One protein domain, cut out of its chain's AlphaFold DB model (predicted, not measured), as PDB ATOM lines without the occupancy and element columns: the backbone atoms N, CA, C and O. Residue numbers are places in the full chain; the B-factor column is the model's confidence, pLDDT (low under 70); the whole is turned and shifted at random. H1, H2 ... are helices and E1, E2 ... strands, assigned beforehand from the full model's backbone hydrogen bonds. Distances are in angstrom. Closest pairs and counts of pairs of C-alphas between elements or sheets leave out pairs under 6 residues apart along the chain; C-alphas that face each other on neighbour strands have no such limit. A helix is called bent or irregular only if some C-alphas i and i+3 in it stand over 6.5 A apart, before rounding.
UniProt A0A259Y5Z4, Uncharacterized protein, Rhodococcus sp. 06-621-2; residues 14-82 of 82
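This is residues 14 to 82 of the 82 residues of an uncharacterized protein of Rhodococcus sp. 06-621-2 (UniProt A0A259Y5Z4). A twisted sheet of five strands curls round one helix, H1, which packs along the hollow face of the sheet and leaves the other face bare. The hairpin E1 and E2 makes one side of the sheet and the meander E3 E4 E5, each strand the antiparallel neighbour of the one before, makes the other, with E5 folding back beside E1. The printed part has 69 residues, with five named strands and one named helix in the order E1, E2, H1, E3, E4, E5 along the chain; across the sheet the order is E2, E1, E5, E4, E3, all antiparallel. The class is mixed, helices and strands, in two layers, the helix on one face of the sheet. The whole is compact, with a radius of gyration of the C-alphas of 11.6 A, and rounded, spanning 32 by 26 by 18 A.

E1, residues 14 to 21, begins at C-alpha 14 at (-38.751, -10.203, -43.317) and is 21.9 A long from first to last C-alpha. E2, residues 26 to 34, is the longest strand, 26.0 A. H1, residues 37 to 51, runs 21.1 A from C-alpha 37 at (-43.601, -13.909, -49.075), and it is not bent. E3, residues 54 to 59, measures 16.4 A, and E4, residues 65 to 71, measures 19.7 A. E5, residues 74 to 81, measures 20.4 A and ends at C-alpha 81 at (-43.806, -11.988, -41.906).

E2 and E3 are the edge strands of the sheet. E1 and E2 form a hairpin at 163 degrees between their directions, with N 17 and O 30 within hydrogen-bond range at 2.9 A. E1 and E5 are antiparallel at 174 degrees, with N 18 and O 78 at 2.8 A. E4 and E5 form a hairpin at 155 degrees, with N 67 and O 79 at 2.8 A. E3 and E4 form a hairpin at 152 degrees, with N 56 and O 68 at 2.8 A. H1 is on the sheet, with 46 pairs of C-alphas within 10 A. The closest C-alphas of H1 and E2 are those of Ala 40 and His 34, 5.7 A apart; those of H1 and E3 are Ala 48 and Glu 54, 6.4 A apart. In H1 every O i to N i+4 pair is within hydrogen-bond range. E2 is apart from E3 and from E4.

The two C-alphas farthest apart are those of Thr 24 and Gly 63, 33.0 A. The C-alphas of Gln 14 and Gly 82, the first and last printed residues, are 4.9 A apart. The printed part has no cut, and its five links between named elements are tight. The mean pLDDT of the printed part is 92.1, and no printed residue is under 70.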
ATOM      1  N   GLN A  14     -39.542  -9.732 -44.450       92.88
ATOM      2  CA  GLN A  14     -38.751 -10.203 -43.317       92.88
ATOM      3  C   GLN A  14     -39.459 -11.366 -42.639       92.88
ATOM      4  O   GLN A  14     -40.583 -11.218 -42.164       92.88
ATOM      5  N   LEU A  15     -38.808 -12.523 -42.599       92.56
ATOM      6  CA  LEU A  15     -39.229 -13.664 -41.807       92.56
ATOM      7  C   LEU A  15     -38.593 -13.554 -40.428       92.56
ATOM      8  O   LEU A  15     -37.384 -13.678 -40.284       92.56
ATOM      9  N   PHE A  16     -39.411 -13.341 -39.408       93.75
ATOM     10  CA  PHE A  16     -38.977 -13.410 -38.018       93.75
ATOM     11  C   PHE A  16     -39.334 -14.780 -37.480       93.75
ATOM     12  O   PHE A  16     -40.508 -15.138 -37.526       93.75
ATOM     13  N   VAL A  17     -38.368 -15.514 -36.936       93.62
ATOM     14  CA  VAL A  17     -38.590 -16.816 -36.298       93.62
ATOM     15  C   VAL A  17     -38.105 -16.747 -34.860       93.62
ATOM     16  O   VAL A  17     -37.019 -16.258 -34.573       93.62
ATOM     17  N   SER A  18     -38.911 -17.243 -33.936       94.69
ATOM     18  CA  SER A  18     -38.553 -17.364 -32.528       94.69
ATOM     19  C   SER A  18     -39.012 -18.707 -31.998       94.69
ATOM     20  O   SER A  18     -40.101 -19.160 -32.348       94.69
ATOM     21  N   TYR A  19     -38.192 -19.367 -31.187       94.00
ATOM     22  CA  TYR A  19     -38.588 -20.609 -30.530       94.00
ATOM     23  C   TYR A  19     -37.804 -20.862 -29.245       94.00
ATOM     24  O   TYR A  19     -36.649 -20.466 -29.106       94.00
ATOM     25  N   PHE A  20     -38.436 -21.561 -28.305       94.25
ATOM     26  CA  PHE A  20     -37.779 -22.063 -27.101       94.25
ATOM     27  C   PHE A  20     -37.380 -23.527 -27.288       94.25
ATOM     28  O   PHE A  20     -38.244 -24.409 -27.284       94.25
ATOM     29  N   ASP A  21     -36.078 -23.773 -27.413       92.50
ATOM     30  CA  ASP A  21     -35.487 -25.102 -27.536       92.50
ATOM     31  C   ASP A  21     -35.428 -25.797 -26.168       92.50
ATOM     32  O   ASP A  21     -34.810 -25.306 -25.218       92.50
ATOM     33  N   LEU A  22     -36.082 -26.954 -26.066       91.81
ATOM     34  CA  LEU A  22     -36.166 -27.746 -24.837       91.81
ATOM     35  C   LEU A  22     -34.869 -28.499 -24.537       91.81
ATOM     36  O   LEU A  22     -34.574 -28.780 -23.375       91.81
ATOM     37  N   THR A  23     -34.086 -28.818 -25.566       91.00
ATOM     38  CA  THR A  23     -32.843 -29.586 -25.426       91.00
ATOM     39  C   THR A  23     -31.747 -28.769 -24.744       91.00
ATOM     40  O   THR A  23     -30.988 -29.280 -23.917       91.00
ATOM     41  N   THR A  24     -31.662 -27.487 -25.082       91.62
ATOM     42  CA  THR A  24     -30.660 -26.546 -24.577       91.62
ATOM     43  C   THR A  24     -31.206 -25.581 -23.529       91.62
ATOM     44  O   THR A  24     -30.407 -24.857 -22.931       91.62
ATOM     45  N   ASP A  25     -32.521 -25.605 -23.275       91.81
ATOM     46  CA  ASP A  25     -33.254 -24.699 -22.377       91.81
ATOM     47  C   ASP A  25     -32.977 -23.224 -22.718       91.81
ATOM     48  O   ASP A  25     -32.585 -22.412 -21.874       91.81
ATOM     49  N   ARG A  26     -33.085 -22.887 -24.008       93.12
ATOM     50  CA  ARG A  26     -32.739 -21.562 -24.538       93.12
ATOM     51  C   ARG A  26     -33.745 -21.073 -25.558       93.12
ATOM     52  O   ARG A  26     -34.274 -21.831 -26.361       93.12
ATOM     53  N   GLU A  27     -33.936 -19.764 -25.541       93.62
ATOM     54  CA  GLU A  27     -34.708 -19.060 -26.551       93.62
ATOM     55  C   GLU A  27     -33.805 -18.655 -27.715       93.62
ATOM     56  O   GLU A  27     -32.697 -18.143 -27.516       93.62
ATOM     57  N   TRP A  28     -34.293 -18.902 -28.923       93.00
ATOM     58  CA  TRP A  28     -33.648 -18.568 -30.178       93.00
ATOM     59  C   TRP A  28     -34.504 -17.572 -30.945       93.00
ATOM     60  O   TRP A  28     -35.731 -17.659 -30.944       93.00
ATOM     61  N   PHE A  29     -33.825 -16.644 -31.611       92.75
ATOM     62  CA  PHE A  29     -34.424 -15.638 -32.472       92.75
ATOM     63  C   PHE A  29     -33.610 -15.558 -33.751       92.75
ATOM     64  O   PHE A  29     -32.394 -15.364 -33.687       92.75
ATOM     65  N   ASP A  30     -34.291 -15.678 -34.879       90.69
ATOM     66  CA  ASP A  30     -33.720 -15.532 -36.206       90.69
ATOM     67  C   ASP A  30     -34.546 -14.533 -37.028       90.69
ATOM     68  O   ASP A  30     -35.726 -14.277 -36.756       90.69
ATOM     69  N   THR A  31     -33.894 -13.873 -37.976       92.44
ATOM     70  CA  THR A  31     -34.534 -12.906 -38.864       92.44
ATOM     71  C   THR A  31     -33.882 -12.991 -40.227       92.44
ATOM     72  O   THR A  31     -32.698 -12.685 -40.371       92.44
ATOM     73  N   GLU A  32     -34.686 -13.347 -41.220       90.06
ATOM     74  CA  GLU A  32     -34.232 -13.611 -42.578       90.06
ATOM     75  C   GLU A  32     -34.952 -12.703 -43.570       90.06
ATOM     76  O   GLU A  32     -36.159 -12.463 -43.488       90.06
ATOM     77  N   ASP A  33     -34.189 -12.161 -44.511       90.50
ATOM     78  CA  ASP A  33     -34.686 -11.277 -45.556       90.50
ATOM     79  C   ASP A  33     -34.949 -12.087 -46.832       90.50
ATOM     80  O   ASP A  33     -34.060 -12.771 -47.343       90.50
ATOM     81  N   HIS A  34     -36.149 -11.960 -47.399       89.38
ATOM     82  CA  HIS A  34     -36.539 -12.631 -48.639       89.38
ATOM     83  C   HIS A  34     -37.092 -11.644 -49.669       89.38
ATOM     84  O   HIS A  34     -37.708 -10.635 -49.328       89.38
ATOM     85  N   ASP A  35     -36.940 -11.957 -50.956       88.12
ATOM     86  CA  ASP A  35     -37.517 -11.154 -52.040       88.12
ATOM     87  C   ASP A  35     -39.050 -11.261 -52.098       88.12
ATOM     88  O   ASP A  35     -39.729 -10.334 -52.551       88.12
ATOM     89  N   THR A  36     -39.623 -12.385 -51.650       88.12
ATOM     90  CA  THR A  36     -41.071 -12.615 -51.673       88.12
ATOM     91  C   THR A  36     -41.592 -13.374 -50.452       88.12
ATOM     92  O   THR A  36     -40.915 -14.215 -49.866       88.12
ATOM     93  N   THR A  37     -42.875 -13.167 -50.127       88.62
ATOM     94  CA  THR A  37     -43.601 -13.909 -49.075       88.62
ATOM     95  C   THR A  37     -43.606 -15.414 -49.335       88.62
ATOM     96  O   THR A  37     -43.560 -16.210 -48.405       88.62
ATOM     97  N   ARG A  38     -43.676 -15.824 -50.608       91.12
ATOM     98  CA  ARG A  38     -43.651 -17.243 -50.972       91.12
ATOM     99  C   ARG A  38     -42.310 -17.876 -50.612       91.12
ATOM    100  O   ARG A  38     -42.326 -18.994 -50.119       91.12
ATOM    101  N   GLU A  39     -41.200 -17.196 -50.880       92.56
ATOM    102  CA  GLU A  39     -39.864 -17.706 -50.555       92.56
ATOM    103  C   GLU A  39     -39.665 -17.802 -49.047       92.56
ATOM    104  O   GLU A  39     -39.306 -18.872 -48.573       92.56
ATOM    105  N   ALA A  40     -40.036 -16.760 -48.295       91.88
ATOM    106  CA  ALA A  40     -40.014 -16.788 -46.832       91.88
ATOM    107  C   ALA A  40     -40.812 -17.970 -46.251       91.88
ATOM    108  O   ALA A  40     -40.362 -18.672 -45.352       91.88
ATOM    109  N   LEU A  41     -42.003 -18.243 -46.794       91.69
ATOM    110  CA  LEU A  41     -42.818 -19.376 -46.346       91.69
ATOM    111  C   LEU A  41     -42.239 -20.731 -46.734       91.69
ATOM    112  O   LEU A  41     -42.381 -21.691 -45.982       91.69
ATOM    113  N   GLN A  42     -41.647 -20.837 -47.922       94.19
ATOM    114  CA  GLN A  42     -40.997 -22.069 -48.356       94.19
ATOM    115  C   GLN A  42     -39.799 -22.394 -47.474       94.19
ATOM    116  O   GLN A  42     -39.632 -23.560 -47.129       94.19
ATOM    117  N   ASP A  43     -39.028 -21.377 -47.092       92.38
ATOM    118  CA  ASP A  43     -37.909 -21.527 -46.173       92.38
ATOM    119  C   ASP A  43     -38.385 -21.974 -44.786       92.38
ATOM    120  O   ASP A  43     -38.007 -23.048 -44.325       92.38
ATOM    121  N   LEU A  44     -39.356 -21.258 -44.203       93.38
ATOM    122  CA  LEU A  44     -39.946 -21.616 -42.910       93.38
ATOM    123  C   LEU A  44     -40.461 -23.063 -42.880       93.38
ATOM    124  O   LEU A  44     -40.203 -23.800 -41.931       93.38
ATOM    125  N   ILE A  45     -41.206 -23.478 -43.911       94.12
ATOM    126  CA  ILE A  45     -41.742 -24.843 -44.014       94.12
ATOM    127  C   ILE A  45     -40.613 -25.858 -44.225       94.12
ATOM    128  O   ILE A  45     -40.696 -26.964 -43.696       94.12
ATOM    129  N   GLY A  46     -39.576 -25.504 -44.990       93.88
ATOM    130  CA  GLY A  46     -38.396 -26.338 -45.206       93.88
ATOM    131  C   GLY A  46     -37.647 -26.596 -43.904       93.88
ATOM    132  O   GLY A  46     -37.524 -27.750 -43.499       93.88
ATOM    133  N   THR A  47     -37.263 -25.529 -43.208       91.06
ATOM    134  CA  THR A  47     -36.584 -25.574 -41.908       91.06
ATOM    135  C   THR A  47     -37.412 -26.340 -40.877       91.06
ATOM    136  O   THR A  47     -36.903 -27.241 -40.211       91.06
ATOM    137  N   ALA A  48     -38.715 -26.058 -40.785       92.62
ATOM    138  CA  ALA A  48     -39.606 -26.797 -39.899       92.62
ATOM    139  C   ALA A  48     -39.642 -28.295 -40.247       92.62
ATOM    140  O   ALA A  48     -39.504 -29.128 -39.357       92.62
ATOM    141  N   ALA A  49     -39.751 -28.662 -41.526       93.12
ATOM    142  CA  ALA A  49     -39.765 -30.064 -41.939       93.12
ATOM    143  C   ALA A  49     -38.441 -30.791 -41.642       93.12
ATOM    144  O   ALA A  49     -38.471 -31.957 -41.246       93.12
ATOM    145  N   GLU A  50     -37.292 -30.126 -41.804       93.00
ATOM    146  CA  GLU A  50     -35.976 -30.683 -41.460       93.00
ATOM    147  C   GLU A  50     -35.823 -30.934 -39.956       93.00
ATOM    148  O   GLU A  50     -35.213 -31.926 -39.553       93.00
ATOM    149  N   LEU A  51     -36.418 -30.067 -39.137       90.31
ATOM    150  CA  LEU A  51     -36.406 -30.160 -37.676       90.31
ATOM    151  C   LEU A  51     -37.559 -31.007 -37.111       90.31
ATOM    152  O   LEU A  51     -37.628 -31.218 -35.905       90.31
ATOM    153  N   GLY A  52     -38.454 -31.518 -37.963       93.06
ATOM    154  CA  GLY A  52     -39.622 -32.295 -37.533       93.06
ATOM    155  C   GLY A  52     -40.706 -31.457 -36.850       93.06
ATOM    156  O   GLY A  52     -41.483 -31.981 -36.055       93.06
ATOM    157  N   TRP A  53     -40.756 -30.159 -37.135       94.69
ATOM    158  CA  TRP A  53     -41.745 -29.229 -36.609       94.69
ATOM    159  C   TRP A  53     -42.955 -29.106 -37.536       94.69
ATOM    160  O   TRP A  53     -42.861 -29.163 -38.763       94.69
ATOM    161  N   GLU A  54     -44.113 -28.881 -36.931       93.88
ATOM    162  CA  GLU A  54     -45.358 -28.545 -37.598       93.88
ATOM    163  C   GLU A  54     -45.549 -27.023 -37.607       93.88
ATOM    164  O   GLU A  54     -45.367 -26.355 -36.587       93.88
ATOM    165  N   VAL A  55     -45.930 -26.477 -38.768       94.75
ATOM    166  CA  VAL A  55     -46.207 -25.048 -38.959       94.75
ATOM    167  C   VAL A  55     -47.710 -24.843 -39.102       94.75
ATOM    168  O   VAL A  55     -48.302 -25.226 -40.112       94.75
ATOM    169  N   THR A  56     -48.325 -24.191 -38.119       94.31
ATOM    170  CA  THR A  56     -49.756 -23.869 -38.128       94.31
ATOM    171  C   THR A  56     -49.959 -22.367 -38.322       94.31
ATOM    172  O   THR A  56     -49.562 -21.584 -37.461       94.31
ATOM    173  N   PRO A  57     -50.570 -21.921 -39.433       93.06
ATOM    174  CA  PRO A  57     -50.929 -20.520 -39.603       93.06
ATOM    175  C   PRO A  57     -52.126 -20.160 -38.715       93.06
ATOM    176  O   PRO A  57     -53.181 -20.789 -38.790       93.06
ATOM    177  N   GLU A  58     -51.981 -19.104 -37.931       94.62
ATOM    178  CA  GLU A  58     -53.009 -18.514 -37.083       94.62
ATOM    179  C   GLU A  58     -53.141 -17.019 -37.388       94.62
ATOM    180  O   GLU A  58     -52.256 -16.397 -37.977       94.62
ATOM    181  N   VAL A  59     -54.280 -16.434 -37.030       92.12
ATOM    182  CA  VAL A  59     -54.506 -14.992 -37.159       92.12
ATOM    183  C   VAL A  59     -54.534 -14.409 -35.759       92.12
ATOM    184  O   VAL A  59     -55.363 -14.809 -34.945       92.12
ATOM    185  N   ASP A  60     -53.615 -13.489 -35.493       89.56
ATOM    186  CA  ASP A  60     -53.515 -12.786 -34.218       89.56
ATOM    187  C   ASP A  60     -54.663 -11.766 -34.037       89.56
ATOM    188  O   ASP A  60     -55.399 -11.462 -34.982       89.56
ATOM    189  N   GLU A  61     -54.824 -11.217 -32.829       90.38
ATOM    190  CA  GLU A  61     -55.845 -10.215 -32.490       90.38
ATOM    191  C   GLU A  61     -55.780  -8.966 -33.387       90.38
ATOM    192  O   GLU A  61     -56.812  -8.358 -33.687       90.38
ATOM    193  N   ASP A  62     -54.588  -8.626 -33.887       90.00
ATOM    194  CA  ASP A  62     -54.366  -7.539 -34.848       90.00
ATOM    195  C   ASP A  62     -54.749  -7.892 -36.304       90.00
ATOM    196  O   ASP A  62     -54.571  -7.086 -37.221       90.00
ATOM    197  N   GLY A  63     -55.254  -9.103 -36.561       88.31
ATOM    198  CA  GLY A  63     -55.580  -9.585 -37.906       88.31
ATOM    199  C   GLY A  63     -54.354  -9.956 -38.746       88.31
ATOM    200  O   GLY A  63     -54.467 -10.137 -39.961       88.31
ATOM    201  N   LYS A  64     -53.176 -10.055 -38.120       88.25
ATOM    202  CA  LYS A  64     -51.928 -10.471 -38.772       88.25
ATOM    203  C   LYS A  64     -51.816 -11.987 -38.787       88.25
ATOM    204  O   LYS A  64     -52.178 -12.644 -37.817       88.25
ATOM    205  N   ILE A  65     -51.285 -12.532 -39.877       90.44
ATOM    206  CA  ILE A  65     -50.986 -13.963 -39.954       90.44
ATOM    207  C   ILE A  65     -49.690 -14.217 -39.188       90.44
ATOM    208  O   ILE A  65     -48.654 -13.625 -39.495       90.44
ATOM    209  N   VAL A  66     -49.766 -15.108 -38.210       93.75
ATOM    210  CA  VAL A  66     -48.633 -15.637 -37.458       93.75
ATOM    211  C   VAL A  66     -48.552 -17.139 -37.695       93.75
ATOM    212  O   VAL A  66     -49.557 -17.797 -37.937       93.75
ATOM    213  N   TYR A  67     -47.359 -17.702 -37.662       94.69
ATOM    214  CA  TYR A  67     -47.118 -19.114 -37.923       94.69
ATOM    215  C   TYR A  67     -46.607 -19.749 -36.641       94.69
ATOM    216  O   TYR A  67     -45.484 -19.503 -36.217       94.69
ATOM    217  N   ARG A  68     -47.450 -20.538 -35.984       95.00
ATOM    218  CA  ARG A  68     -47.097 -21.238 -34.754       95.00
ATOM    219  C   ARG A  68     -46.328 -22.499 -35.106       95.00
ATOM    220  O   ARG A  68     -46.769 -23.287 -35.939       95.00
ATOM    221  N   LEU A  69     -45.166 -22.652 -34.488       95.12
ATOM    222  CA  LEU A  69     -44.270 -23.782 -34.678       95.12
ATOM    223  C   LEU A  69     -44.400 -24.699 -33.469       95.12
ATOM    224  O   LEU A  69     -44.352 -24.243 -32.325       95.12
ATOM    225  N   SER A  70     -44.599 -25.984 -33.725       93.75
ATOM    226  CA  SER A  70     -44.722 -27.010 -32.689       93.75
ATOM    227  C   SER A  70     -43.865 -28.211 -33.055       93.75
ATOM    228  O   SER A  70     -43.868 -28.634 -34.203       93.75
ATOM    229  N   GLY A  71     -43.151 -28.781 -32.095       92.25
ATOM    230  CA  GLY A  71     -42.309 -29.957 -32.305       92.25
ATOM    231  C   GLY A  71     -41.932 -30.586 -30.973       92.25
ATOM    232  O   GLY A  71     -42.119 -29.966 -29.929       92.25
ATOM    233  N   ASP A  72     -41.410 -31.809 -30.992       92.62
ATOM    234  CA  ASP A  72     -41.007 -32.512 -29.767       92.62
ATOM    235  C   ASP A  72     -39.852 -31.802 -29.029       92.62
ATOM    236  O   ASP A  72     -39.773 -31.847 -27.800       92.62
ATOM    237  N   ASP A  73     -38.987 -31.106 -29.771       91.81
ATOM    238  CA  ASP A  73     -37.792 -30.434 -29.250       91.81
ATOM    239  C   ASP A  73     -38.015 -28.956 -28.878       91.81
ATOM    240  O   ASP A  73     -37.110 -28.315 -28.339       91.81
ATOM    241  N   ILE A  74     -39.209 -28.401 -29.121       92.50
ATOM    242  CA  ILE A  74     -39.530 -26.996 -28.827       92.50
ATOM    243  C   ILE A  74     -40.801 -26.859 -27.992       92.50
ATOM    244  O   ILE A  74     -41.762 -27.602 -28.149       92.50
ATOM    245  N   ARG A  75     -40.831 -25.870 -27.093       89.75
ATOM    246  CA  ARG A  75     -42.012 -25.618 -26.249       89.75
ATOM    247  C   ARG A  75     -42.995 -24.637 -26.869       89.75
ATOM    248  O   ARG A  75     -44.202 -24.813 -26.752       89.75
ATOM    249  N   ASP A  76     -42.463 -23.556 -27.417       88.56
ATOM    250  CA  ASP A  76     -43.236 -22.469 -28.000       88.56
ATOM    251  C   ASP A  76     -42.410 -21.900 -29.143       88.56
ATOM    252  O   ASP A  76     -41.278 -21.469 -28.916       88.56
ATOM    253  N   GLY A  77     -42.937 -21.984 -30.359       93.12
ATOM    254  CA  GLY A  77     -42.325 -21.385 -31.530       93.12
ATOM    255  C   GLY A  77     -43.326 -20.529 -32.293       93.12
ATOM    256  O   GLY A  77     -44.517 -20.838 -32.386       93.12
ATOM    257  N   LEU A  78     -42.836 -19.420 -32.822       94.75
ATOM    258  CA  LEU A  78     -43.615 -18.406 -33.503       94.75
ATOM    259  C   LEU A  78     -42.784 -17.830 -34.642       94.75
ATOM    260  O   LEU A  78     -41.649 -17.403 -34.430       94.75
ATOM    261  N   ALA A  79     -43.383 -17.756 -35.822       94.38
ATOM    262  CA  ALA A  79     -42.837 -17.052 -36.959       94.38
ATOM    263  C   ALA A  79     -43.825 -16.019 -37.510       94.38
ATOM    264  O   ALA A  79     -45.037 -16.226 -37.499       94.38
ATOM    265  N   THR A  80     -43.321 -14.883 -37.984       93.88
ATOM    266  CA  THR A  80     -44.141 -13.802 -38.553       93.88
ATOM    267  C   THR A  80     -43.472 -13.205 -39.784       93.88
ATOM    268  O   THR A  80     -42.252 -13.258 -39.914       93.88
ATOM    269  N   LEU A  81     -44.280 -12.655 -40.693       90.44
ATOM    270  CA  LEU A  81     -43.806 -11.988 -41.906       90.44
ATOM    271  C   LEU A  81     -44.045 -10.479 -41.783       90.44
ATOM    272  O   LEU A  81     -45.181 -10.061 -41.526       90.44
ATOM    273  N   GLY A  82     -42.979  -9.692 -41.937       83.44
ATOM    274  CA  GLY A  82     -42.959  -8.226 -41.854       83.44
ATOM    275  C   GLY A  82     -42.742  -7.532 -43.187       83.44
ATOM    276  O   GLY A  82     -42.118  -8.145 -44.085       83.44
TER     277      GLY A  82